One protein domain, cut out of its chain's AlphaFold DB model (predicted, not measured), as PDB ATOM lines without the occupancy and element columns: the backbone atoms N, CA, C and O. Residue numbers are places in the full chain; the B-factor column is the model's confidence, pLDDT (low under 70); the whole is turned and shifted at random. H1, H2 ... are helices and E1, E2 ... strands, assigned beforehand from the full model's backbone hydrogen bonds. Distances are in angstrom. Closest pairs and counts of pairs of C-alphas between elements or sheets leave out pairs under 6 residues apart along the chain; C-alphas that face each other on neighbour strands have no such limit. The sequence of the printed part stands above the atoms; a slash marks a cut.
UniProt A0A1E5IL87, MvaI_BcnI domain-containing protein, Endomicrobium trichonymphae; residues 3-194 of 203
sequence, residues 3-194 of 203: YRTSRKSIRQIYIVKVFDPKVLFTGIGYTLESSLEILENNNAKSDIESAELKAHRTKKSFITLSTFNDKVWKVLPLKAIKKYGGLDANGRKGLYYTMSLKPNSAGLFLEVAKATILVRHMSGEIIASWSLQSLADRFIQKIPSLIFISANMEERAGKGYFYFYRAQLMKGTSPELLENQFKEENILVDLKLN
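This is residues 3 to 194 of the 203 residues of the protein "MvaI_BcnI domain-containing protein" of Endomicrobium trichonymphae (UniProt A0A1E5IL87). This is a two-lobed model: in one lobe a twisted sheet of three strands, E1 E7 E8, with the long hairpin E7 and E8, curls round the short helix H1. In the other lobe the small sheet E4 E5 E6 and the strand pair E3 E9 form a small sandwich with crossed strands, with H4 packed over E4 and H2 packed on E3; H3 and residues 172 to 174 run between the lobes. The printed part has 192 residues, with four named helices and nine named strands in the order H1 E1 E2 H2 E3 E4 E5 E6 H3 E7 E8 H4 E9. The class is mixed, helices and strands; E1 E7 E8 is a mixed sheet in that order, E4 E5 E6 and E3 E9 are antiparallel. The whole is compact, with a radius of gyration of the C-alphas of 18.6 A and spans of 53 by 39 by 31 A.

Start with H1, residues 28 to 35, which is on the twisted sheet of E1, residues 52 to 57, E7, residues 145 to 156, and E8, residues 159 to 171; the sheet curls round it. The closest C-alphas of H1 and E1 are those of Gly 29 and Ala 55, 5.3 A apart. E1 and E7 are parallel, at 32 degrees; look at N 54 and O 147, 2.9 A apart. E7 and E8 are an antiparallel hairpin, with N 148 and O 168 2.8 A apart; E8 bends by 57 degrees at residue 165. E2, residues 62 to 64, pairs with no named strand. Next comes H2, residues 77 to 84, whose closest C-alpha pair with E3, residues 93 to 99, is Ile 81 and Gly 94, 5.3 A apart. E3 is antiparallel to E9, residues 187 to 194, with N 97 and O 191 3.0 A apart. E4, residues 108 to 113, E5, residues 116 to 121, and E6, residues 126 to 131, form a meander, each strand the antiparallel neighbour of the one before; N 111 and O 118 are 2.9 A apart, as are N 117 and O 130. This sheet and E3 E9 form a sandwich, two sheets face to face; the parts that face each other are 10.1 A centre to centre, and the strands of the one stand at 47 degrees to those of the other. H3, residues 132 to 142, and H4, residues 175 to 183, form two layers with the sheet E4 E5 E6, helices on one face of a sheet. H4 has a height over the sheet of 9.3 A. H3 and H4 touch, closest at the C-alphas of Leu 132 and Pro 175, 4.9 A apart, about perpendicular at 75 degrees. In H1, H2, H3 and H4 every O i to N i+4 pair is within hydrogen-bond range.

Find C-alpha 28 at (137.444, 164.931, 130.095), where H1 begins. After E1, E2 and H2, E3 covers 17.4 A; E4, E5 and E6 follow. H3 then runs 15.2 A from C-alpha 132 at (158.384, 186.213, 127.435). From there E7 covers 34.4 A and E8 34.8 A. After H4, E9 runs 22.7 A and ends at C-alpha 194, (149.373, 172.175, 108.338).

The C-alphas farthest apart are those of Asp 20 and Ser 123, 53.8 A. The printed part, residues 3 to 194, has no cut. The links H1 to E1 and E2 to H2 are long, with 16 and 12 residues. The mean pLDDT of the printed part is 80.0; look for values under 70 at residues 3 to 26, 39 to 49, 60 to 61 and 70.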
ATOM      1  N   TYR A   3     151.677 172.240 129.619       48.59
ATOM      2  CA  TYR A   3     152.199 172.195 131.002       48.59
ATOM      3  C   TYR A   3     152.326 170.764 131.547       48.59
ATOM      4  O   TYR A   3     151.422 169.952 131.327       48.59
ATOM      5  N   ARG A   4     153.429 170.479 132.252       36.94
ATOM      6  CA  ARG A   4     153.758 169.223 132.936       36.94
ATOM      7  C   ARG A   4     153.277 169.273 134.378       36.94
ATOM      8  O   ARG A   4     153.520 170.231 135.101       36.94
ATOM      9  N   THR A   5     152.635 168.207 134.828       40.09
ATOM     10  CA  THR A   5     152.107 168.135 136.191       40.09
ATOM     11  C   THR A   5     153.235 167.953 137.214       40.09
ATOM     12  O   THR A   5     154.053 167.041 137.093       40.09
ATOM     13  N   SER A   6     153.284 168.804 138.247       41.03
ATOM     14  CA  SER A   6     154.192 168.645 139.392       41.03
ATOM     15  C   SER A   6     153.412 168.476 140.706       41.03
ATOM     16  O   SER A   6     152.302 168.986 140.892       41.03
ATOM     17  N   ARG A   7     153.971 167.685 141.630       43.34
ATOM     18  CA  ARG A   7     153.356 167.352 142.922       43.34
ATOM     19  C   ARG A   7     153.780 168.346 144.008       43.34
ATOM     20  O   ARG A   7     154.587 167.969 144.847       43.34
ATOM     21  N   LYS A   8     153.249 169.573 144.056       39.88
ATOM     22  CA  LYS A   8     153.279 170.377 145.302       39.88
ATOM     23  C   LYS A   8     152.004 171.209 145.502       39.88
ATOM     24  O   LYS A   8     151.419 171.700 144.542       39.88
ATOM     25  N   SER A   9     151.620 171.333 146.780       35.34
ATOM     26  CA  SER A   9     150.464 172.039 147.370       35.34
ATOM     27  C   SER A   9     149.088 171.339 147.266       35.34
ATOM     28  O   SER A   9     148.638 170.947 146.183       35.34
ATOM     29  N   ILE A  10     148.461 171.135 148.439       41.81
ATOM     30  CA  ILE A  10     147.279 170.300 148.730       41.81
ATOM     31  C   ILE A  10     146.164 171.179 149.322       41.81
ATOM     32  O   ILE A  10     146.335 171.761 150.389       41.81
ATOM     33  N   ARG A  11     144.991 171.181 148.681       35.50
ATOM     34  CA  ARG A  11     143.684 171.151 149.353       35.50
ATOM     35  C   ARG A  11     142.848 170.105 148.620       35.50
ATOM     36  O   ARG A  11     142.667 170.190 147.409       35.50
ATOM     37  N   GLN A  12     142.466 169.054 149.332       32.19
ATOM     38  CA  GLN A  12     141.797 167.887 148.770       32.19
ATOM     39  C   GLN A  12     140.292 168.164 148.752       32.19
ATOM     40  O   GLN A  12     139.656 168.209 149.798       32.19
ATOM     41  N   ILE A  13     139.745 168.424 147.567       35.47
ATOM     42  CA  ILE A  13     138.301 168.484 147.334       35.47
ATOM     43  C   ILE A  13     137.931 167.154 146.674       35.47
ATOM     44  O   ILE A  13     138.436 166.844 145.594       35.47
ATOM     45  N   TYR A  14     137.096 166.357 147.341       29.09
ATOM     46  CA  TYR A  14     136.551 165.115 146.796       29.09
ATOM     47  C   TYR A  14     135.227 165.439 146.101       29.09
ATOM     48  O   TYR A  14     134.228 165.690 146.768       29.09
ATOM     49  N   ILE A  15     135.207 165.449 144.767       39.97
ATOM     50  CA  ILE A  15     133.956 165.451 143.999       39.97
ATOM     51  C   ILE A  15     133.849 164.081 143.343       39.97
ATOM     52  O   ILE A  15     134.536 163.793 142.366       39.97
ATOM     53  N   VAL A  16     132.990 163.225 143.895       33.97
ATOM     54  CA  VAL A  16     132.607 161.957 143.270       33.97
ATOM     55  C   VAL A  16     131.239 162.170 142.635       33.97
ATOM     56  O   VAL A  16     130.231 162.194 143.332       33.97
ATOM     57  N   LYS A  17     131.197 162.355 141.313       42.06
ATOM     58  CA  LYS A  17     129.952 162.303 140.535       42.06
ATOM     59  C   LYS A  17     130.085 161.244 139.446       42.06
ATOM     60  O   LYS A  17     131.111 161.141 138.780       42.06
ATOM     61  N   VAL A  18     129.031 160.447 139.314       38.19
ATOM     62  CA  VAL A  18     128.855 159.368 138.335       38.19
ATOM     63  C   VAL A  18     127.944 159.904 137.228       38.19
ATOM     64  O   VAL A  18     126.971 160.582 137.545       38.19
ATOM     65  N   PHE A  19     128.233 159.618 135.953       42.59
ATOM     66  CA  PHE A  19     127.380 160.030 134.827       42.59
ATOM     67  C   PHE A  19     126.971 158.857 133.929       42.59
ATOM     68  O   PHE A  19     127.757 157.934 133.705       42.59
ATOM     69  N   ASP A  20     125.739 158.933 133.408       36.31
ATOM     70  CA  ASP A  20     125.165 158.024 132.406       36.31
ATOM     71  C   ASP A  20     125.651 158.409 130.983       36.31
ATOM     72  O   ASP A  20     125.432 159.537 130.532       36.31
ATOM     73  N   PRO A  21     126.339 157.511 130.256       41.16
ATOM     74  CA  PRO A  21     127.118 157.840 129.064       41.16
ATOM     75  C   PRO A  21     126.341 157.728 127.743       41.16
ATOM     76  O   PRO A  21     126.807 157.087 126.801       41.16
ATOM     77  N   LYS A  22     125.189 158.389 127.597       35.97
ATOM     78  CA  LYS A  22     124.531 158.460 126.274       35.97
ATOM     79  C   LYS A  22     125.269 159.316 125.228       35.97
ATOM     80  O   LYS A  22     124.794 159.410 124.102       35.97
ATOM     81  N   VAL A  23     126.443 159.883 125.530       41.03
ATOM     82  CA  VAL A  23     127.231 160.669 124.560       41.03
ATOM     83  C   VAL A  23     128.627 160.065 124.371       41.03
ATOM     84  O   VAL A  23     129.534 160.257 125.179       41.03
ATOM     85  N   LEU A  24     128.784 159.330 123.270       38.03
ATOM     86  CA  LEU A  24     129.904 158.436 122.944       38.03
ATOM     87  C   LEU A  24     131.269 159.113 122.652       38.03
ATOM     88  O   LEU A  24     132.210 158.421 122.284       38.03
ATOM     89  N   PHE A  25     131.413 160.437 122.793       43.41
ATOM     90  CA  PHE A  25     132.629 161.170 122.385       43.41
ATOM     91  C   PHE A  25     132.996 162.366 123.277       43.41
ATOM     92  O   PHE A  25     133.602 163.331 122.817       43.41
ATOM     93  N   THR A  26     132.653 162.346 124.562       58.03
ATOM     94  CA  THR A  26     132.906 163.517 125.410       58.03
ATOM     95  C   THR A  26     134.292 163.461 126.054       58.03
ATOM     96  O   THR A  26     134.680 162.505 126.728       58.03
ATOM     97  N   GLY A  27     135.115 164.472 125.770       78.00
ATOM     98  CA  GLY A  27     136.428 164.625 126.390       78.00
ATOM     99  C   GLY A  27     136.310 164.937 127.885       78.00
ATOM    100  O   GLY A  27     135.301 165.455 128.342       78.00
ATOM    101  N   ILE A  28     137.382 164.685 128.641       85.75
ATOM    102  CA  ILE A  28     137.444 164.931 130.095       85.75
ATOM    103  C   ILE A  28     137.009 166.355 130.507       85.75
ATOM    104  O   ILE A  28     136.436 166.514 131.580       85.75
ATOM    105  N   GLY A  29     137.279 167.370 129.673       85.88
ATOM    106  CA  GLY A  29     136.842 168.754 129.908       85.88
ATOM    107  C   GLY A  29     135.321 168.878 129.878       85.88
ATOM    108  O   GLY A  29     134.729 169.191 130.902       85.88
ATOM    109  N   TYR A  30     134.703 168.466 128.768       83.94
ATOM    110  CA  TYR A  30     133.246 168.431 128.627       83.94
ATOM    111  C   TYR A  30     132.564 167.659 129.763       83.94
ATOM    112  O   TYR A  30     131.560 168.107 130.310       83.94
ATOM    113  N   THR A  31     133.106 166.494 130.150       83.94
ATOM    114  CA  THR A  31     132.541 165.713 131.263       83.94
ATOM    115  C   THR A  31     132.567 166.496 132.579       83.94
ATOM    116  O   THR A  31     131.603 166.437 133.344       83.94
ATOM    117  N   LEU A  32     133.656 167.219 132.858       85.12
ATOM    118  CA  LEU A  32     133.778 168.044 134.059       85.12
ATOM    119  C   LEU A  32     132.793 169.218 134.030       85.12
ATOM    120  O   LEU A  32     132.062 169.404 134.997       85.12
ATOM    121  N   GLU A  33     132.754 169.968 132.930       83.94
ATOM    122  CA  GLU A  33     131.866 171.125 132.742       83.94
ATOM    123  C   GLU A  33     130.399 170.720 132.906       83.94
ATOM    124  O   GLU A  33     129.682 171.302 133.717       83.94
ATOM    125  N   SER A  34     129.996 169.628 132.249       82.69
ATOM    126  CA  SER A  34     128.644 169.068 132.358       82.69
ATOM    127  C   SER A  34     128.298 168.666 133.796       82.69
ATOM    128  O   SER A  34     127.179 168.878 134.253       82.69
ATOM    129  N   SER A  35     129.260 168.112 134.545       80.62
ATOM    130  CA  SER A  35     129.057 167.696 135.945       80.62
ATOM    131  C   SER A  35     128.892 168.869 136.918       80.62
ATOM    132  O   SER A  35     128.341 168.689 138.014       80.62
ATOM    133  N   LEU A  36     129.403 170.037 136.524       82.25
ATOM    134  CA  LEU A  36     129.300 171.311 137.230       82.25
ATOM    135  C   LEU A  36     128.158 172.188 136.695       82.25
ATOM    136  O   LEU A  36     128.012 173.308 137.168       82.25
ATOM    137  N   GLU A  37     127.370 171.687 135.734       81.69
ATOM    138  CA  GLU A  37     126.273 172.423 135.085       81.69
ATOM    139  C   GLU A  37     126.746 173.731 134.415       81.69
ATOM    140  O   GLU A  37     125.987 174.685 134.254       81.69
ATOM    141  N   ILE A  38     128.014 173.766 133.986       78.38
ATOM    142  CA  ILE A  38     128.584 174.861 133.200       78.38
ATOM    143  C   ILE A  38     128.134 174.662 131.752       78.38
ATOM    144  O   ILE A  38     128.458 173.652 131.124       78.38
ATOM    145  N   LEU A  39     127.366 175.614 131.220       65.00
ATOM    146  CA  LEU A  39     126.951 175.593 129.818       65.00
ATOM    147  C   LEU A  39     128.158 175.860 128.917       65.00
ATOM    148  O   LEU A  39     128.907 176.811 129.143       65.00
ATOM    149  N   GLU A  40     128.313 175.045 127.874       59.84
ATOM    150  CA  GLU A  40     129.370 175.218 126.880       59.84
ATOM    151  C   GLU A  40     129.267 176.617 126.255       59.84
ATOM    152  O   GLU A  40     128.244 176.996 125.678       59.84
ATOM    153  N   ASN A  41     130.329 177.407 126.388       58.06
ATOM    154  CA  ASN A  41     130.393 178.751 125.839       58.06
ATOM    155  C   ASN A  41     131.535 178.824 124.826       58.06
ATOM    156  O   ASN A  41     132.697 178.637 125.165       58.06
ATOM    157  N   ASN A  42     131.217 179.151 123.573       53.72
ATOM    158  CA  ASN A  42     132.224 179.356 122.524       53.72
ATOM    159  C   ASN A  42     132.937 180.721 122.625       53.72
ATOM    160  O   ASN A  42     133.777 181.050 121.784       53.72
ATOM    161  N   ASN A  43     132.603 181.546 123.622       50.12
ATOM    162  CA  ASN A  43     133.267 182.824 123.855       50.12
ATOM    163  C   ASN A  43     134.566 182.641 124.645       50.12
ATOM    164  O   ASN A  43     134.640 181.838 125.563       50.12
ATOM    165  N   ALA A  44     135.571 183.472 124.363       48.09
ATOM    166  CA  ALA A  44     136.864 183.488 125.060       48.09
ATOM    167  C   ALA A  44     136.803 184.003 126.522       48.09
ATOM    168  O   ALA A  44     137.788 184.552 127.016       48.09
ATOM    169  N   LYS A  45     135.643 183.902 127.184       49.31
ATOM    170  CA  LYS A  45     135.445 184.279 128.587       49.31
ATOM    171  C   LYS A  45     135.627 183.049 129.478       49.31
ATOM    172  O   LYS A  45     135.262 181.953 129.089       49.31
ATOM    173  N   SER A  46     136.169 183.297 130.666       53.97
ATOM    174  CA  SER A  46     136.400 182.331 131.743       53.97
ATOM    175  C   SER A  46     135.182 181.441 132.037       53.97
ATOM    176  O   SER A  46     134.070 181.963 132.109       53.97
ATOM    177  N   ASP A  47     135.412 180.146 132.282       55.25
ATOM    178  CA  ASP A  47     134.358 179.136 132.524       55.25
ATOM    179  C   ASP A  47     133.614 179.340 133.853       55.25
ATOM    180  O   ASP A  47     132.429 179.044 133.982       55.25
ATOM    181  N   ILE A  48     134.318 179.863 134.857       60.41
ATOM    182  CA  ILE A  48     133.797 180.254 136.171       60.41
ATOM    183  C   ILE A  48     134.254 181.693 136.402       60.41
ATOM    184  O   ILE A  48     135.354 182.041 135.971       60.41
ATOM    185  N   GLU A  49     133.439 182.536 137.050       61.62
ATOM    186  CA  GLU A  49     133.759 183.945 137.331       61.62
ATOM    187  C   GLU A  49     135.235 184.118 137.752       61.62
ATOM    188  O   GLU A  49     135.615 183.814 138.881       61.62
ATOM    189  N   SER A  50     136.072 184.596 136.818       71.81
ATOM    190  CA  SER A  50     137.525 184.846 136.927       71.81
ATOM    191  C   SER A  50     138.518 183.658 136.946       71.81
ATOM    192  O   SER A  50     139.720 183.900 137.117       71.81
ATOM    193  N   ALA A  51     138.092 182.407 136.731       80.12
ATOM    194  CA  ALA A  51     138.981 181.238 136.617       80.12
ATOM    195  C   ALA A  51     138.720 180.360 135.375       80.12
ATOM    196  O   ALA A  51     137.580 179.998 135.090       80.12
ATOM    197  N   GLU A  52     139.782 180.006 134.646       84.94
ATOM    198  CA  GLU A  52     139.763 178.997 133.574       84.94
ATOM    199  C   GLU A  52     139.731 177.601 134.204       84.94
ATOM    200  O   GLU A  52     140.475 177.339 135.159       84.94
ATOM    201  N   LEU A  53     138.942 176.681 133.652       87.00
ATOM    202  CA  LEU A  53     138.876 175.303 134.119       87.00
ATOM    203  C   LEU A  53     139.624 174.364 133.161       87.00
ATOM    204  O   LEU A  53     139.370 174.302 131.963       87.00
ATOM    205  N   LYS A  54     140.573 173.577 133.680       88.19
ATOM    206  CA  LYS A  54     141.305 172.579 132.877       88.19
ATOM    207  C   LYS A  54     141.344 171.236 133.581       88.19
ATOM    208  O   LYS A  54     141.980 171.091 134.624       88.19
ATOM    209  N   ALA A  55     140.763 170.219 132.951       88.94
ATOM    210  CA  ALA A  55     140.865 168.840 133.410       88.94
ATOM    211  C   ALA A  55     141.942 168.055 132.648       88.94
ATOM    212  O   ALA A  55     142.029 168.119 131.421       88.94
ATOM    213  N   HIS A  56     142.735 167.254 133.361       88.44
ATOM    214  CA  HIS A  56     143.716 166.347 132.763       88.44
ATOM    215  C   HIS A  56     143.641 164.945 133.365       88.44
ATOM    216  O   HIS A  56     143.283 164.745 134.524       88.44
ATOM    217  N   ARG A  57     144.044 163.958 132.559       87.69
ATOM    218  CA  ARG A  57     144.215 162.577 133.014       87.69
ATOM    219  C   ARG A  57     145.586 162.435 133.654       87.69
ATOM    220  O   ARG A  57     146.575 162.797 133.025       87.69
ATOM    221  N   THR A  58     145.671 161.822 134.824       81.00
ATOM    222  CA  THR A  58     146.932 161.666 135.572       81.00
ATOM    223  C   THR A  58     148.004 160.888 134.812       81.00
ATOM    224  O   THR A  58     149.190 161.159 134.960       81.00
ATOM    225  N   LYS A  59     147.597 159.946 133.953       74.81
ATOM    226  CA  LYS A  59     148.517 159.180 133.097       74.81
ATOM    227  C   LYS A  59     149.045 159.973 131.888       74.81
ATOM    228  O   LYS A  59     149.946 159.489 131.210       74.81
ATOM    229  N   LYS A  60     148.497 161.156 131.577       67.50
ATOM    230  CA  LYS A  60     149.014 162.035 130.512       67.50
ATOM    231  C   LYS A  60     150.065 162.991 131.074       67.50
ATOM    232  O   LYS A  60     149.881 163.565 132.139       67.50
ATOM    233  N   SER A  61     151.133 163.195 130.306       69.56
ATOM    234  CA  SER A  61     152.271 164.037 130.691       69.56
ATOM    235  C   SER A  61     152.002 165.537 130.559       69.56
ATOM    236  O   SER A  61     152.480 166.302 131.392       69.56
ATOM    237  N   PHE A  62     151.229 165.953 129.549       82.44
ATOM    238  CA  PHE A  62     151.025 167.362 129.211       82.44
ATOM    239  C   PHE A  62     149.558 167.713 128.930       82.44
ATOM    240  O   PHE A  62     148.814 166.929 128.332       82.44
ATOM    241  N   ILE A  63     149.168 168.936 129.297       84.75
ATOM    242  CA  ILE A  63     147.893 169.567 128.923       84.75
ATOM    243  C   ILE A  63     148.130 170.860 128.140       84.75
ATOM    244  O   ILE A  63     149.073 171.588 128.425       84.75
ATOM    245  N   THR A  64     147.270 171.169 127.167       85.19
ATOM    246  CA  THR A  64     147.309 172.459 126.461       85.19
ATOM    247  C   THR A  64     146.708 173.561 127.326       85.19
ATOM    248  O   THR A  64     145.508 173.556 127.605       85.19
ATOM    249  N   LEU A  65     147.538 174.529 127.710       84.06
ATOM    250  CA  LEU A  65     147.087 175.722 128.424       84.06
ATOM    251  C   LEU A  65     146.379 176.676 127.455       84.06
ATOM    252  O   LEU A  65     145.234 177.057 127.671       84.06
ATOM    253  N   SER A  66     147.033 176.994 126.339       80.38
ATOM    254  CA  SER A  66     146.567 178.008 125.389       80.38
ATOM    255  C   SER A  66     147.312 177.932 124.050       80.38
ATOM    256  O   SER A  66     148.415 177.376 123.950       80.38
ATOM    257  N   THR A  67     146.703 178.513 123.013       82.12
ATOM    258  CA  THR A  67     147.270 178.664 121.663       82.12
ATOM    259  C   THR A  67     147.600 180.133 121.416       82.12
ATOM    260  O   THR A  67     146.734 180.986 121.604       82.12
ATOM    261  N   PHE A  68     148.828 180.418 120.972       76.19
ATOM    262  CA  PHE A  68     149.303 181.766 120.648       76.19
ATOM    263  C   PHE A  68     150.039 181.746 119.310       76.19
ATOM    264  O   PHE A  68     150.969 180.958 119.141       76.19
ATOM    265  N   ASN A  69     149.631 182.602 118.374       71.31
ATOM    266  CA  ASN A  69     150.198 182.648 117.022       71.31
ATOM    267  C   ASN A  69     150.548 184.076 116.556       71.31
ATOM    268  O   ASN A  69     150.879 184.274 115.390       71.31
ATOM    269  N   ASP A  70     150.471 185.075 117.437       65.56
ATOM    270  CA  ASP A  70     150.517 186.490 117.048       65.56
ATOM    271  C   ASP A  70     151.903 186.900 116.513       65.56
ATOM    272  O   ASP A  70     152.790 187.292 117.264       65.56
ATOM    273  N   LYS A  71     152.084 186.804 115.185       75.31
ATOM    274  CA  LYS A  71     153.262 187.276 114.423       75.31
ATOM    275  C   LYS A  71     154.607 186.688 114.884       75.31
ATOM    276  O   LYS A  71     155.656 187.323 114.797       75.31
ATOM    277  N   VAL A  72     154.581 185.439 115.336       86.62
ATOM    278  CA  VAL A  72     155.740 184.765 115.951       86.62
ATOM    279  C   VAL A  72     156.709 184.182 114.923       86.62
ATOM    280  O   VAL A  72     157.890 183.997 115.207       86.62
ATOM    281  N   TRP A  73     156.222 183.892 113.717       91.62
ATOM    282  CA  TRP A  73     156.989 183.232 112.664       91.62
ATOM    283  C   TRP A  73     158.046 184.162 112.067       91.62
ATOM    284  O   TRP A  73     157.748 185.279 111.653       91.62
ATOM    285  N   LYS A  74     159.287 183.676 111.999       94.75
ATOM    286  CA  LYS A  74     160.423 184.361 111.355       94.75
ATOM    287  C   LYS A  74     160.706 183.835 109.951       94.75
ATOM    288  O   LYS A  74     161.363 184.499 109.157       94.75
ATOM    289  N   VAL A  75     160.130 182.686 109.621       92.38
ATOM    290  CA  VAL A  75     160.076 182.126 108.271       92.38
ATOM    291  C   VAL A  75     158.622 181.986 107.835       92.38
ATOM    292  O   VAL A  75     157.733 181.794 108.663       92.38
ATOM    293  N   LEU A  76     158.358 182.026 106.526       91.25
ATOM    294  CA  LEU A  76     157.007 181.778 106.018       91.25
ATOM    295  C   LEU A  76     156.524 180.388 106.475       91.25
ATOM    296  O   LEU A  76     157.192 179.398 106.155       91.25
ATOM    297  N   PRO A  77     155.360 180.263 107.140       89.62
ATOM    298  CA  PRO A  77     154.911 178.987 107.706       89.62
ATOM    299  C   PRO A  77     154.821 177.858 106.670       89.62
ATOM    300  O   PRO A  77     155.216 176.723 106.928       89.62
ATOM    301  N   LEU A  78     154.401 178.171 105.438       90.00
ATOM    302  CA  LEU A  78     154.391 177.205 104.335       90.00
ATOM    303  C   LEU A  78     155.799 176.745 103.921       90.00
ATOM    304  O   LEU A  78     155.968 175.583 103.551       90.00
ATOM    305  N   LYS A  79     156.812 177.624 103.978       92.94
ATOM    306  CA  LYS A  79     158.214 177.239 103.740       92.94
ATOM    307  C   LYS A  79     158.718 176.346 104.875       92.94
ATOM    308  O   LYS A  79     159.328 175.319 104.589       92.94
ATOM    309  N   ALA A  80     158.379 176.672 106.124       93.31
ATOM    310  CA  ALA A  80     158.712 175.845 107.282       93.31
ATOM    311  C   ALA A  80     158.112 174.434 107.174       93.31
ATOM    312  O   ALA A  80     158.836 173.459 107.335       93.31
ATOM    313  N   ILE A  81     156.829 174.300 106.804       93.12
ATOM    314  CA  ILE A  81     156.195 172.988 106.573       93.12
ATOM    315  C   ILE A  81     156.911 172.213 105.463       93.12
ATOM    316  O   ILE A  81     157.142 171.015 105.593       93.12
ATOM    317  N   LYS A  82     157.247 172.867 104.344       93.50
ATOM    318  CA  LYS A  82     157.930 172.186 103.234       93.50
ATOM    319  C   LYS A  82     159.288 171.632 103.668       93.50
ATOM    320  O   LYS A  82     159.582 170.487 103.325       93.50
ATOM    321  N   LYS A  83     160.060 172.433 104.409       95.06
ATOM    322  CA  LYS A  83     161.437 172.135 104.817       95.06
ATOM    323  C   LYS A  83     161.519 171.163 105.996       95.06
ATOM    324  O   LYS A  83     162.314 170.238 105.943       95.06
ATOM    325  N   TYR A  84     160.679 171.345 107.012       95.25
ATOM    326  CA  TYR A  84     160.782 170.634 108.292       95.25
ATOM    327  C   TYR A  84     159.574 169.757 108.627       95.25
ATOM    328  O   TYR A  84     159.567 169.117 109.667       95.25
ATOM    329  N   GLY A  85     158.522 169.762 107.807       92.94
ATOM    330  CA  GLY A  85     157.289 169.039 108.111       92.94
ATOM    331  C   GLY A  85     157.403 167.528 107.930       92.94
ATOM    332  O   GLY A  85     157.893 167.060 106.900       92.94
ATOM    333  N   GLY A  86     156.863 166.788 108.895       90.19
ATOM    334  CA  GLY A  86     156.602 165.352 108.809       90.19
ATOM    335  C   GLY A  86     155.191 165.051 108.297       90.19
ATOM    336  O   GLY A  86     154.374 165.958 108.114       90.19
ATOM    337  N   LEU A  87     154.904 163.772 108.055       89.75
ATOM    338  CA  LEU A  87     153.557 163.288 107.744       89.75
ATOM    339  C   LEU A  87     152.831 162.915 109.042       89.75
ATOM    340  O   LEU A  87     153.429 162.294 109.919       89.75
ATOM    341  N   ASP A  88     151.557 163.284 109.163       84.31
ATOM    342  CA  ASP A  88     150.686 162.709 110.191       84.31
ATOM    343  C   ASP A  88     150.167 161.317 109.783       84.31
ATOM    344  O   ASP A  88     150.426 160.833 108.680       84.31
ATOM    345  N   ALA A  89     149.405 160.675 110.673       83.25
ATOM    346  CA  ALA A  89     148.810 159.357 110.434       83.25
ATOM    347  C   ALA A  89     147.884 159.302 109.200       83.25
ATOM    348  O   ALA A  89     147.636 158.224 108.673       83.25
ATOM    349  N   ASN A  90     147.398 160.453 108.723       85.38
ATOM    350  CA  ASN A  90     146.559 160.574 107.531       85.38
ATOM    351  C   ASN A  90     147.364 161.018 106.294       85.38
ATOM    352  O   ASN A  90     146.779 161.450 105.300       85.38
ATOM    353  N   GLY A  91     148.699 160.995 106.360       85.62
ATOM    354  CA  GLY A  91     149.581 161.404 105.267       85.62
ATOM    355  C   GLY A  91     149.619 162.915 105.012       85.62
ATOM    356  O   GLY A  91     150.121 163.352 103.975       85.62
ATOM    357  N   ARG A  92     149.104 163.755 105.922       87.25
ATOM    358  CA  ARG A  92     149.146 165.213 105.740       87.25
ATOM    359  C   ARG A  92     150.494 165.744 106.199       87.25
ATOM    360  O   ARG A  92     150.905 165.526 107.337       87.25
ATOM    361  N   LYS A  93     151.156 166.511 105.332       89.94
ATOM    362  CA  LYS A  93     152.422 167.169 105.672       89.94
ATOM    363  C   LYS A  93     152.187 168.398 106.556       89.94
ATOM    364  O   LYS A  93     151.446 169.309 106.170       89.94
ATOM    365  N   GLY A  94     152.852 168.444 107.707       92.62
ATOM    366  CA  GLY A  94     152.721 169.522 108.685       92.62
ATOM    367  C   GLY A  94     153.845 169.544 109.719       92.62
ATOM    368  O   GLY A  94     154.682 168.646 109.777       92.62
ATOM    369  N   LEU A  95     153.870 170.597 110.531       91.88
ATOM    370  CA  LEU A  95     154.677 170.659 111.748       91.88
ATOM    371  C   LEU A  95     153.790 170.182 112.895       91.88
ATOM    372  O   LEU A  95     152.820 170.859 113.236       91.88
ATOM    373  N   TYR A  96     154.120 169.014 113.436       91.00
ATOM    374  CA  TYR A  96     153.405 168.355 114.527       91.00
ATOM    375  C   TYR A  96     154.416 167.957 115.602       91.00
ATOM    376  O   TYR A  96     154.700 166.778 115.811       91.00
ATOM    377  N   TYR A  97     155.031 168.961 116.222       91.31
ATOM    378  CA  TYR A  97     156.160 168.772 117.125       91.31
ATOM    379  C   TYR A  97     155.895 169.426 118.470       91.31
ATOM    380  O   TYR A  97     155.705 170.638 118.551       91.31
ATOM    381  N   THR A  98     155.988 168.635 119.533       91.31
ATOM    382  CA  THR A  98     156.202 169.177 120.870       91.31
ATOM    383  C   THR A  98     157.689 169.483 121.014       91.31
ATOM    384  O   THR A  98     158.531 168.589 120.962       91.31
ATOM    385  N   MET A  99     158.004 170.767 121.118       93.75
ATOM    386  CA  MET A  99     159.360 171.294 121.118       93.75
ATOM    387  C   MET A  99     159.958 171.188 122.519       93.75
ATOM    388  O   MET A  99     159.439 171.805 123.446       93.75
ATOM    389  N   SER A 100     161.044 170.431 122.652       93.69
ATOM    390  CA  SER A 100     161.874 170.341 123.858       93.69
ATOM    391  C   SER A 100     163.171 171.131 123.677       93.69
ATOM    392  O   SER A 100     163.438 171.644 122.588       93.69
ATOM    393  N   LEU A 101     164.004 171.209 124.716       95.69
ATOM    394  CA  LEU A 101     165.337 171.823 124.623       95.69
ATOM    395  C   LEU A 101     166.313 170.997 123.764       95.69
ATOM    396  O   LEU A 101     167.404 171.456 123.433       95.69
ATOM    397  N   LYS A 102     165.927 169.768 123.400       96.56
ATOM    398  CA  LYS A 102     166.715 168.861 122.565       96.56
ATOM    399  C   LYS A 102     166.189 168.861 121.126       96.56
ATOM    400  O   LYS A 102     164.973 168.873 120.930       96.56
ATOM    401  N   PRO A 103     167.069 168.782 120.114       97.62
ATOM    402  CA  PRO A 103     166.644 168.619 118.728       97.62
ATOM    403  C   PRO A 103     165.769 167.382 118.533       97.62
ATOM    404  O   PRO A 103     166.090 166.291 119.004       97.62
ATOM    405  N   ASN A 104     164.663 167.560 117.816       95.75
ATOM    406  CA  ASN A 104     163.853 166.459 117.311       95.75
ATOM    407  C   ASN A 104     164.454 165.878 116.015       95.75
ATOM    408  O   ASN A 104     165.488 166.333 115.527       95.75
ATOM    409  N   SER A 105     163.784 164.889 115.416       93.56
ATOM    410  CA  SER A 105     164.242 164.239 114.176       93.56
ATOM    411  C   SER A 105     164.320 165.166 112.956       93.56
ATOM    412  O   SER A 105     164.997 164.833 111.990       93.56
ATOM    413  N   ALA A 106     163.664 166.330 112.991       95.38
ATOM    414  CA  ALA A 106     163.762 167.372 111.970       95.38
ATOM    415  C   ALA A 106     164.822 168.441 112.306       95.38
ATOM    416  O   ALA A 106     164.867 169.483 111.655       95.38
ATOM    417  N   GLY A 107     165.636 168.222 113.346       97.25
ATOM    418  CA  GLY A 107     166.664 169.156 113.805       97.25
ATOM    419  C   GLY A 107     166.110 170.417 114.474       97.25
ATOM    420  O   GLY A 107     166.852 171.382 114.648       97.25
ATOM    421  N   LEU A 108     164.819 170.455 114.816       97.81
ATOM    422  CA  LEU A 108     164.187 171.595 115.481       97.81
ATOM    423  C   LEU A 108     164.232 171.420 117.001       97.81
ATOM    424  O   LEU A 108     163.944 170.335 117.503       97.81
ATOM    425  N   PHE A 109     164.499 172.499 117.733       97.69
ATOM    426  CA  PHE A 109     164.478 172.541 119.197       97.69
ATOM    427  C   PHE A 109     163.995 173.895 119.719       97.69
ATOM    428  O   PHE A 109     163.877 174.872 118.973       97.69
ATOM    429  N   LEU A 110     163.681 173.924 121.010       96.38
ATOM    430  CA  LEU A 110     163.321 175.111 121.765       96.38
ATOM    431  C   LEU A 110     164.576 175.696 122.416       96.38
ATOM    432  O   LEU A 110     165.371 174.976 123.010       96.38
ATOM    433  N   GLU A 111     164.739 177.006 122.325       96.75
ATOM    434  CA  GLU A 111     165.804 177.735 123.008       96.75
ATOM    435  C   GLU A 111     165.184 178.802 123.903       96.75
ATOM    436  O   GLU A 111     164.314 179.565 123.474       96.75
ATOM    437  N   VAL A 112     165.647 178.846 125.151       94.69
ATOM    438  CA  VAL A 112     165.259 179.859 126.132       94.69
ATOM    439  C   VAL A 112     166.379 180.887 126.220       94.69
ATOM    440  O   VAL A 112     167.409 180.639 126.844       94.69
ATOM    441  N   ALA A 113     166.185 182.032 125.573       89.56
ATOM    442  CA  ALA A 113     167.059 183.189 125.703       89.56
ATOM    443  C   ALA A 113     166.499 184.152 126.765       89.56
ATOM    444  O   ALA A 113     165.335 184.062 127.151       89.56
ATOM    445  N   LYS A 114     167.319 185.110 127.215       81.75
ATOM    446  CA  LYS A 114     167.042 185.962 128.392       81.75
ATOM    447  C   LYS A 114     165.643 186.603 128.433       81.75
ATOM    448  O   LYS A 114     165.096 186.784 129.507       81.75
ATOM    449  N   ALA A 115     165.075 186.983 127.290       90.38
ATOM    450  CA  ALA A 115     163.748 187.610 127.222       90.38
ATOM    451  C   ALA A 115     162.821 186.955 126.185       90.38
ATOM    452  O   ALA A 115     161.722 187.450 125.922       90.38
ATOM    453  N   THR A 116     163.265 185.869 125.550       94.44
ATOM    454  CA  THR A 116     162.573 185.284 124.404       94.44
ATOM    455  C   THR A 116     162.647 183.767 124.400       94.44
ATOM    456  O   THR A 116     163.635 183.157 124.796       94.44
ATOM    457  N   ILE A 117     161.585 183.160 123.885       94.88
ATOM    458  CA  ILE A 117     161.540 181.743 123.542       94.88
ATOM    459  C   ILE A 117     161.648 181.628 122.032       94.88
ATOM    460  O   ILE A 117     160.928 182.317 121.306       94.88
ATOM    461  N   LEU A 118     162.531 180.759 121.552       95.81
ATOM    462  CA  LEU A 118     162.759 180.536 120.130       95.81
ATOM    463  C   LEU A 118     162.477 179.080 119.771       95.81
ATOM    464  O   LEU A 118     162.782 178.168 120.532       95.81
ATOM    465  N   VAL A 119     161.952 178.867 118.568       96.25
ATOM    466  CA  VAL A 119     162.108 177.595 117.857       96.25
ATOM    467  C   VAL A 119     163.248 177.783 116.871       96.25
ATOM    468  O   VAL A 119     163.146 178.622 115.970       96.25
ATOM    469  N   ARG A 120     164.316 177.004 117.029       97.31
ATOM    470  CA  ARG A 120     165.524 177.067 116.202       97.31
ATOM    471  C   ARG A 120     165.790 175.716 115.539       97.31
ATOM    472  O   ARG A 120     165.450 174.668 116.081       97.31
ATOM    473  N   HIS A 121     166.387 175.747 114.353       98.06
ATOM    474  CA  HIS A 121     166.953 174.572 113.697       98.06
ATOM    475  C   HIS A 121     168.455 174.441 113.999       98.06
ATOM    476  O   HIS A 121     169.146 175.447 114.145       98.06
ATOM    477  N   MET A 122     169.003 173.224 114.001       97.62
ATOM    478  CA  MET A 122     170.441 172.967 114.214       97.62
ATOM    479  C   MET A 122     171.376 173.717 113.247       97.62
ATOM    480  O   MET A 122     172.538 173.934 113.567       97.62
ATOM    481  N   SER A 123     170.878 174.172 112.093       96.88
ATOM    482  CA  SER A 123     171.627 175.040 111.167       96.88
ATOM    483  C   SER A 123     171.752 176.502 111.623       96.88
ATOM    484  O   SER A 123     172.311 177.310 110.892       96.88
ATOM    485  N   GLY A 124     171.151 176.879 112.754       96.00
ATOM    486  CA  GLY A 124     171.095 178.256 113.251       96.00
ATOM    487  C   GLY A 124     169.883 179.073 112.782       96.00
ATOM    488  O   GLY A 124     169.694 180.186 113.262       96.00
ATOM    489  N   GLU A 125     169.034 178.544 111.891       97.25
ATOM    490  CA  GLU A 125     167.845 179.263 111.406       97.25
ATOM    491  C   GLU A 125     166.786 179.378 112.514       97.25
ATOM    492  O   GLU A 125     166.383 178.377 113.114       97.25
ATOM    493  N   ILE A 126     166.316 180.601 112.772       97.00
ATOM    494  CA  ILE A 126     165.228 180.872 113.716       97.00
ATOM    495  C   ILE A 126     163.901 180.746 112.970       97.00
ATOM    496  O   ILE A 126     163.647 181.462 112.005       97.00
ATOM    497  N   ILE A 127     163.036 179.849 113.436       95.75
ATOM    498  CA  ILE A 127     161.757 179.532 112.791       95.75
ATOM    499  C   ILE A 127     160.627 180.381 113.372       95.75
ATOM    500  O   ILE A 127     159.803 180.929 112.635       95.75
ATOM    501  N   ALA A 128     160.600 180.504 114.697       94.00
ATOM    502  CA  ALA A 128     159.623 181.301 115.422       94.00
ATOM    503  C   ALA A 128     160.233 181.874 116.704       94.00
ATOM    504  O   ALA A 128     161.185 181.318 117.250       94.00
ATOM    505  N   SER A 129     159.688 182.995 117.167       94.19
ATOM    506  CA  SER A 129     160.156 183.715 118.346       94.19
ATOM    507  C   SER A 129     158.988 184.352 119.088       94.19
ATOM    508  O   SER A 129     158.129 184.988 118.477       94.19
ATOM    509  N   TRP A 130     158.994 184.207 120.409       92.81
ATOM    510  CA  TRP A 130     158.051 184.832 121.325       92.81
ATOM    511  C   TRP A 130     158.812 185.656 122.358       92.81
ATOM    512  O   TRP A 130     159.809 185.191 122.905       92.81
ATOM    513  N   SER A 131     158.308 186.849 122.669       93.44
ATOM    514  CA  SER A 131     158.708 187.585 123.871       93.44
ATOM    515  C   SER A 131     158.088 186.925 125.102       93.44
ATOM    516  O   SER A 131     156.890 186.631 125.104       93.44
ATOM    517  N   LEU A 132     158.885 186.712 126.152       92.19
ATOM    518  CA  LEU A 132     158.384 186.213 127.435       92.19
ATOM    519  C   LEU A 132     157.389 187.189 128.072       92.19
ATOM    520  O   LEU A 132     156.398 186.743 128.643       92.19
ATOM    521  N   GLN A 133     157.598 188.499 127.895       93.50
ATOM    522  CA  GLN A 133     156.660 189.523 128.360       93.50
ATOM    523  C   GLN A 133     155.302 189.375 127.676       93.50
ATOM    524  O   GLN A 133     154.288 189.208 128.341       93.50
ATOM    525  N   SER A 134     155.286 189.326 126.341       90.00
ATOM    526  CA  SER A 134     154.032 189.196 125.592       90.00
ATOM    527  C   SER A 134     153.314 187.877 125.885       90.00
ATOM    528  O   SER A 134     152.085 187.838 125.906       90.00
ATOM    529  N   LEU A 135     154.059 186.791 126.125       89.06
ATOM    530  CA  LEU A 135     153.477 185.528 126.579       89.06
ATOM    531  C   LEU A 135     152.840 185.666 127.964       89.06
ATOM    532  O   LEU A 135     151.718 185.194 128.142       89.06
ATOM    533  N   ALA A 136     153.522 186.304 128.918       90.00
ATOM    534  CA  ALA A 136     153.002 186.536 130.262       90.00
ATOM    535  C   ALA A 136     151.730 187.393 130.233       90.00
ATOM    536  O   ALA A 136     150.707 186.969 130.767       90.00
ATOM    537  N   ASP A 137     151.749 188.523 129.524       88.88
ATOM    538  CA  ASP A 137     150.598 189.426 129.394       88.88
ATOM    539  C   ASP A 137     149.380 188.690 128.827       88.88
ATOM    540  O   ASP A 137     148.266 188.770 129.349       88.88
ATOM    541  N   ARG A 138     149.602 187.891 127.776       84.44
ATOM    542  CA  ARG A 138     148.545 187.101 127.144       84.44
ATOM    543  C   ARG A 138     148.027 185.990 128.056       84.44
ATOM    544  O   ARG A 138     146.836 185.681 128.017       84.44
ATOM    545  N   PHE A 139     148.896 185.391 128.869       84.94
ATOM    546  CA  PHE A 139     148.493 184.436 129.897       84.94
ATOM    547  C   PHE A 139     147.609 185.081 130.950       84.94
ATOM    548  O   PHE A 139     146.556 184.533 131.233       84.94
ATOM    549  N   ILE A 140     148.000 186.236 131.490       86.12
ATOM    550  CA  ILE A 140     147.225 186.950 132.512       86.12
ATOM    551  C   ILE A 140     145.865 187.362 131.946       86.12
ATOM    552  O   ILE A 140     144.845 187.188 132.604       86.12
ATOM    553  N   GLN A 141     145.841 187.852 130.704       83.94
ATOM    554  CA  GLN A 141     144.605 188.246 130.035       83.94
ATOM    555  C   GLN A 141     143.647 187.063 129.839       83.94
ATOM    556  O   GLN A 141     142.444 187.212 130.032       83.94
ATOM    557  N   LYS A 142     144.161 185.907 129.398       80.00
ATOM    558  CA  LYS A 142     143.327 184.756 129.018       80.00
ATOM    559  C   LYS A 142     143.034 183.807 130.181       80.00
ATOM    560  O   LYS A 142     141.976 183.200 130.216       80.00
ATOM    561  N   ILE A 143     143.987 183.650 131.090       82.69
ATOM    562  CA  ILE A 143     143.984 182.701 132.206       82.69
ATOM    563  C   ILE A 143     144.423 183.469 133.468       82.69
ATOM    564  O   ILE A 143     145.508 183.224 134.003       82.69
ATOM    565  N   PRO A 144     143.617 184.439 133.946       81.81
ATOM    566  CA  PRO A 144     143.956 185.232 135.131       81.81
ATOM    567  C   PRO A 144     144.090 184.353 136.381       81.81
ATOM    568  O   PRO A 144     144.939 184.583 137.247       81.81
ATOM    569  N   SER A 145     143.282 183.296 136.449       85.31
ATOM    570  CA  SER A 145     143.482 182.176 137.351       85.31
ATOM    571  C   SER A 145     143.092 180.865 136.675       85.31
ATOM    572  O   SER A 145     142.312 180.855 135.724       85.31
ATOM    573  N   LEU A 146     143.677 179.762 137.138       86.31
ATOM    574  CA  LEU A 146     143.484 178.430 136.579       86.31
ATOM    575  C   LEU A 146     143.062 177.466 137.683       86.31
ATOM    576  O   LEU A 146     143.822 177.233 138.624       86.31
ATOM    577  N   ILE A 147     141.890 176.857 137.537       89.25
ATOM    578  CA  ILE A 147     141.486 175.687 138.307       89.25
ATOM    579  C   ILE A 147     141.893 174.444 137.515       89.25
ATOM    580  O   ILE A 147     141.346 174.124 136.460       89.25
ATOM    581  N   PHE A 148     142.885 173.730 138.031       87.75
ATOM    582  CA  PHE A 148     143.457 172.554 137.399       87.75
ATOM    583  C   PHE A 148     143.002 171.283 138.099       87.75
ATOM    584  O   PHE A 148     143.320 171.058 139.271       87.75
ATOM    585  N   ILE A 149     142.263 170.452 137.369       89.06
ATOM    586  CA  ILE A 149     141.642 169.241 137.892       89.06
ATOM    587  C   ILE A 149     142.383 167.998 137.389       89.06
ATOM    588  O   ILE A 149     142.525 167.804 136.179       89.06
ATOM    589  N   SER A 150     142.830 167.134 138.302       87.31
ATOM    590  CA  SER A 150     143.337 165.792 137.977       87.31
ATOM    591  C   SER A 150     142.219 164.760 138.021       87.31
ATOM    592  O   SER A 150     141.446 164.723 138.983       87.31
ATOM    593  N   ALA A 151     142.207 163.862 137.037       87.81
ATOM    594  CA  ALA A 151     141.334 162.700 137.034       87.81
ATOM    595  C   ALA A 151     142.057 161.398 136.681       87.81
ATOM    596  O   ALA A 151     142.943 161.359 135.821       87.81
ATOM    597  N   ASN A 152     141.600 160.306 137.288       86.94
ATOM    598  CA  ASN A 152     141.848 158.965 136.773       86.94
ATOM    599  C   ASN A 152     140.789 158.622 135.724       86.94
ATOM    600  O   ASN A 152     139.684 159.160 135.755       86.94
ATOM    601  N   MET A 153     141.142 157.742 134.787       84.56
ATOM    602  CA  MET A 153     140.211 157.214 133.795       84.56
ATOM    603  C   MET A 153     140.236 155.695 133.842       84.56
ATOM    604  O   MET A 153     141.312 155.093 133.909       84.56
ATOM    605  N   GLU A 154     139.051 155.115 133.802       84.44
ATOM    606  CA  GLU A 154     138.826 153.684 133.669       84.44
ATOM    607  C   GLU A 154     137.831 153.436 132.537       84.44
ATOM    608  O   GLU A 154     137.021 154.302 132.203       84.44
ATOM    609  N   GLU A 155     137.894 152.251 131.948       82.94
ATOM    610  CA  GLU A 155     136.928 151.803 130.956       82.94
ATOM    611  C   GLU A 155     136.161 150.612 131.527       82.94
ATOM    612  O   GLU A 155     136.764 149.678 132.055       82.94
ATOM    613  N   ARG A 156     134.829 150.650 131.453       82.44
ATOM    614  CA  ARG A 156     133.953 149.551 131.880       82.44
ATOM    615  C   ARG A 156     132.892 149.328 130.811       82.44
ATOM    616  O   ARG A 156     132.160 150.257 130.482       82.44
ATOM    617  N   ALA A 157     132.810 148.110 130.273       82.94
ATOM    618  CA  ALA A 157     131.848 147.736 129.228       82.94
ATOM    619  C   ALA A 157     131.829 148.712 128.025       82.94
ATOM    620  O   ALA A 157     130.767 149.168 127.603       82.94
ATOM    621  N   GLY A 158     133.011 149.088 127.518       78.94
ATOM    622  CA  GLY A 158     133.157 150.006 126.378       78.94
ATOM    623  C   GLY A 158     132.825 151.473 126.679       78.94
ATOM    624  O   GLY A 158     132.736 152.286 125.761       78.94
ATOM    625  N   LYS A 159     132.617 151.829 127.954       72.81
ATOM    626  CA  LYS A 159     132.317 153.192 128.409       72.81
ATOM    627  C   LYS A 159     133.477 153.723 129.247       72.81
ATOM    628  O   LYS A 159     133.955 153.037 130.149       72.81
ATOM    629  N   GLY A 160     133.924 154.942 128.956       78.12
ATOM    630  CA  GLY A 160     134.949 155.630 129.740       78.12
ATOM    631  C   GLY A 160     134.349 156.358 130.941       78.12
ATOM    632  O   GLY A 160     133.347 157.054 130.801       78.12
ATOM    633  N   TYR A 161     134.988 156.238 132.101       79.00
ATOM    634  CA  TYR A 161     134.608 156.913 133.340       79.00
ATOM    635  C   TYR A 161     135.780 157.748 133.844       79.00
ATOM    636  O   TYR A 161     136.936 157.323 133.768       79.00
ATOM    637  N   PHE A 162     135.480 158.937 134.367       84.12
ATOM    638  CA  PHE A 162     136.468 159.826 134.967       84.12
ATOM    639  C   PHE A 162     136.222 159.961 136.464       84.12
ATOM    640  O   PHE A 162     135.122 160.281 136.898       84.12
ATOM    641  N   TYR A 163     137.280 159.765 137.243       84.88
ATOM    642  CA  TYR A 163     137.290 160.028 138.674       84.88
ATOM    643  C   TYR A 163     138.137 161.269 138.943       84.88
ATOM    644  O   TYR A 163     139.368 161.182 138.949       84.88
ATOM    645  N   PHE A 164     137.489 162.424 139.118       84.94
ATOM    646  CA  PHE A 164     138.140 163.696 139.438       84.94
ATOM    647  C   PHE A 164     138.499 163.736 140.927       84.94
ATOM    648  O   PHE A 164     137.623 163.657 141.780       84.94
ATOM    649  N   TYR A 165     139.785 163.843 141.257       81.50
ATOM    650  CA  TYR A 165     140.244 163.602 142.635       81.50
ATOM    651  C   TYR A 165     141.117 164.710 143.225       81.50
ATOM    652  O   TYR A 165     141.492 164.649 144.397       81.50
ATOM    653  N   ARG A 166     141.497 165.709 142.423       83.50
ATOM    654  CA  ARG A 166     142.309 166.837 142.886       83.50
ATOM    655  C   ARG A 166     141.969 168.084 142.099       83.50
ATOM    656  O   ARG A 166     141.970 168.033 140.876       83.50
ATOM    657  N   ALA A 167     141.780 169.187 142.810       87.00
ATOM    658  CA  ALA A 167     141.677 170.525 142.254       87.00
ATOM    659  C   ALA A 167     142.829 171.387 142.777       87.00
ATOM    660  O   ALA A 167     143.171 171.324 143.959       87.00
ATOM    661  N   GLN A 168     143.432 172.192 141.911       86.56
ATOM    662  CA  GLN A 168     144.419 173.198 142.289       86.56
ATOM    663  C   GLN A 168     144.021 174.542 141.708       86.56
ATOM    664  O   GLN A 168     143.799 174.637 140.507       86.56
ATOM    665  N   LEU A 169     144.005 175.579 142.538       86.06
ATOM    666  CA  LEU A 169     143.906 176.954 142.073       86.06
ATOM    667  C   LEU A 169     145.315 177.516 141.882       86.06
ATOM    668  O   LEU A 169     146.096 177.579 142.831       86.06
ATOM    669  N   MET A 170     145.630 177.920 140.661       85.56
ATOM    670  CA  MET A 170     146.877 178.582 140.291       85.56
ATOM    671  C   MET A 170     146.572 180.022 139.879       85.56
ATOM    672  O   MET A 170     145.597 180.276 139.173       85.56
ATOM    673  N   LYS A 171     147.387 180.969 140.345       85.12
ATOM    674  CA  LYS A 171     147.229 182.402 140.079       85.12
ATOM    675  C   LYS A 171     148.575 183.030 139.772       85.12
ATOM    676  O   LYS A 171     149.582 182.625 140.348       85.12
ATOM    677  N   GLY A 172     148.533 184.072 138.949       81.50
ATOM    678  CA  GLY A 172     149.705 184.860 138.597       81.50
ATOM    679  C   GLY A 172     150.631 184.145 137.617       81.50
ATOM    680  O   GLY A 172     150.726 182.921 137.564       81.50
ATOM    681  N   THR A 173     151.321 184.946 136.819       87.38
ATOM    682  CA  THR A 173     152.457 184.521 136.009       87.38
ATOM    683  C   THR A 173     153.392 185.713 135.844       87.38
ATOM    684  O   THR A 173     152.981 186.855 136.054       87.38
ATOM    685  N   SER A 174     154.642 185.457 135.486       91.38
ATOM    686  CA  SER A 174     155.611 186.494 135.143       91.38
ATOM    687  C   SER A 174     156.542 185.985 134.040       91.38
ATOM    688  O   SER A 174     156.626 184.766 133.831       91.38
ATOM    689  N   PRO A 175     157.248 186.877 133.327       93.69
ATOM    690  CA  PRO A 175     158.261 186.480 132.354       93.69
ATOM    691  C   PRO A 175     159.309 185.529 132.948       93.69
ATOM    692  O   PRO A 175     159.624 184.515 132.331       93.69
ATOM    693  N   GLU A 176     159.786 185.804 134.164       93.62
ATOM    694  CA  GLU A 176     160.805 185.012 134.869       93.62
ATOM    695  C   GLU A 176     160.267 183.636 135.266       93.62
ATOM    696  O   GLU A 176     160.957 182.623 135.136       93.62
ATOM    697  N   LEU A 177     159.009 183.574 135.725       90.56
ATOM    698  CA  LEU A 177     158.365 182.300 136.024       90.56
ATOM    699  C   LEU A 177     158.250 181.453 134.754       90.56
ATOM    700  O   LEU A 177     158.613 180.279 134.775       90.56
ATOM    701  N   LEU A 178     157.782 182.040 133.648       90.12
ATOM    702  CA  LEU A 178     157.691 181.344 132.366       90.12
ATOM    703  C   LEU A 178     159.065 180.865 131.895       90.12
ATOM    704  O   LEU A 178     159.194 179.703 131.518       90.12
ATOM    705  N   GLU A 179     160.089 181.719 131.959       93.19
ATOM    706  CA  GLU A 179     161.467 181.369 131.607       93.19
ATOM    707  C   GLU A 179     161.942 180.125 132.366       93.19
ATOM    708  O   GLU A 179     162.398 179.157 131.754       93.19
ATOM    709  N   ASN A 180     161.777 180.123 133.691       91.44
ATOM    710  CA  ASN A 180     162.165 179.003 134.543       91.44
ATOM    711  C   ASN A 180     161.379 177.734 134.195       91.44
ATOM    712  O   ASN A 180     161.967 176.666 134.051       91.44
ATOM    713  N   GLN A 181     160.065 177.841 133.979       91.00
ATOM    714  CA  GLN A 181     159.244 176.689 133.607       91.00
ATOM    715  C   GLN A 181     159.596 176.116 132.224       91.00
ATOM    716  O   GLN A 181     159.493 174.903 132.034       91.00
ATOM    717  N   PHE A 182     160.041 176.942 131.271       91.31
ATOM    718  CA  PHE A 182     160.577 176.462 129.994       91.31
ATOM    719  C   PHE A 182     161.936 175.774 130.159       91.31
ATOM    720  O   PHE A 182     162.144 174.709 129.582       91.31
ATOM    721  N   LYS A 183     162.847 176.339 130.966       93.00
ATOM    722  CA  LYS A 183     164.163 175.733 131.257       93.00
ATOM    723  C   LYS A 183     164.043 174.378 131.952       93.00
ATOM    724  O   LYS A 183     164.829 173.478 131.679       93.00
ATOM    725  N   GLU A 184     163.052 174.227 132.824       90.94
ATOM    726  CA  GLU A 184     162.747 172.970 133.518       90.94
ATOM    727  C   GLU A 184     161.928 171.983 132.665       90.94
ATOM    728  O   GLU A 184     161.609 170.889 133.132       90.94
ATOM    729  N   GLU A 185     161.541 172.360 131.439       88.94
ATOM    730  CA  GLU A 185     160.641 171.589 130.564       88.94
ATOM    731  C   GLU A 185     159.290 171.243 131.227       88.94
ATOM    732  O   GLU A 185     158.601 170.286 130.858       88.94
ATOM    733  N   ASN A 186     158.887 172.057 132.205       88.19
ATOM    734  CA  ASN A 186     157.557 172.027 132.798       88.19
ATOM    735  C   ASN A 186     156.535 172.697 131.884       88.19
ATOM    736  O   ASN A 186     155.351 172.380 131.946       88.19
ATOM    737  N   ILE A 187     156.985 173.589 131.004       88.56
ATOM    738  CA  ILE A 187     156.183 174.168 129.937       88.56
ATOM    739  C   ILE A 187     156.894 173.976 128.601       88.56
ATOM    740  O   ILE A 187     158.091 174.219 128.505       88.56
ATOM    741  N   LEU A 188     156.151 173.585 127.561       90.81
ATOM    742  CA  LEU A 188     156.678 173.413 126.202       90.81
ATOM    743  C   LEU A 188     155.829 174.139 125.149       90.81
ATOM    744  O   LEU A 188     154.651 174.469 125.356       90.81
ATOM    745  N   VAL A 189     156.424 174.358 123.976       91.19
ATOM    746  CA  VAL A 189     155.712 174.821 122.777       91.19
ATOM    747  C   VAL A 189     155.302 173.613 121.949       91.19
ATOM    748  O   VAL A 189     156.103 172.731 121.678       91.19
ATOM    749  N   ASP A 190     154.044 173.593 121.528       90.75
ATOM    750  CA  ASP A 190     153.511 172.554 120.653       90.75
ATOM    751  C   ASP A 190     153.218 173.190 119.293       90.75
ATOM    752  O   ASP A 190     152.317 174.026 119.170       90.75
ATOM    753  N   LEU A 191     154.036 172.863 118.293       89.56
ATOM    754  CA  LEU A 191     153.852 173.300 116.917       89.56
ATOM    755  C   LEU A 191     152.817 172.396 116.263       89.56
ATOM    756  O   LEU A 191     153.050 171.202 116.084       89.56
ATOM    757  N   LYS A 192     151.681 172.991 115.901       87.56
ATOM    758  CA  LYS A 192     150.582 172.339 115.188       87.56
ATOM    759  C   LYS A 192     150.190 173.195 113.996       87.56
ATOM    760  O   LYS A 192     149.368 174.099 114.112       87.56
ATOM    761  N   LEU A 193     150.816 172.929 112.856       86.19
ATOM    762  CA  LEU A 193     150.612 173.684 111.625       86.19
ATOM    763  C   LEU A 193     150.516 172.732 110.435       86.19
ATOM    764  O   LEU A 193     151.373 171.872 110.250       86.19
ATOM    765  N   ASN A 194     149.517 172.928 109.578       82.31
ATOM    766  CA  ASN A 194     149.373 172.175 108.338       82.31
ATOM    767  C   ASN A 194     148.899 173.074 107.191       82.31
ATOM    768  O   ASN A 194     148.487 174.215 107.387       82.31
TER     769      ASN A 194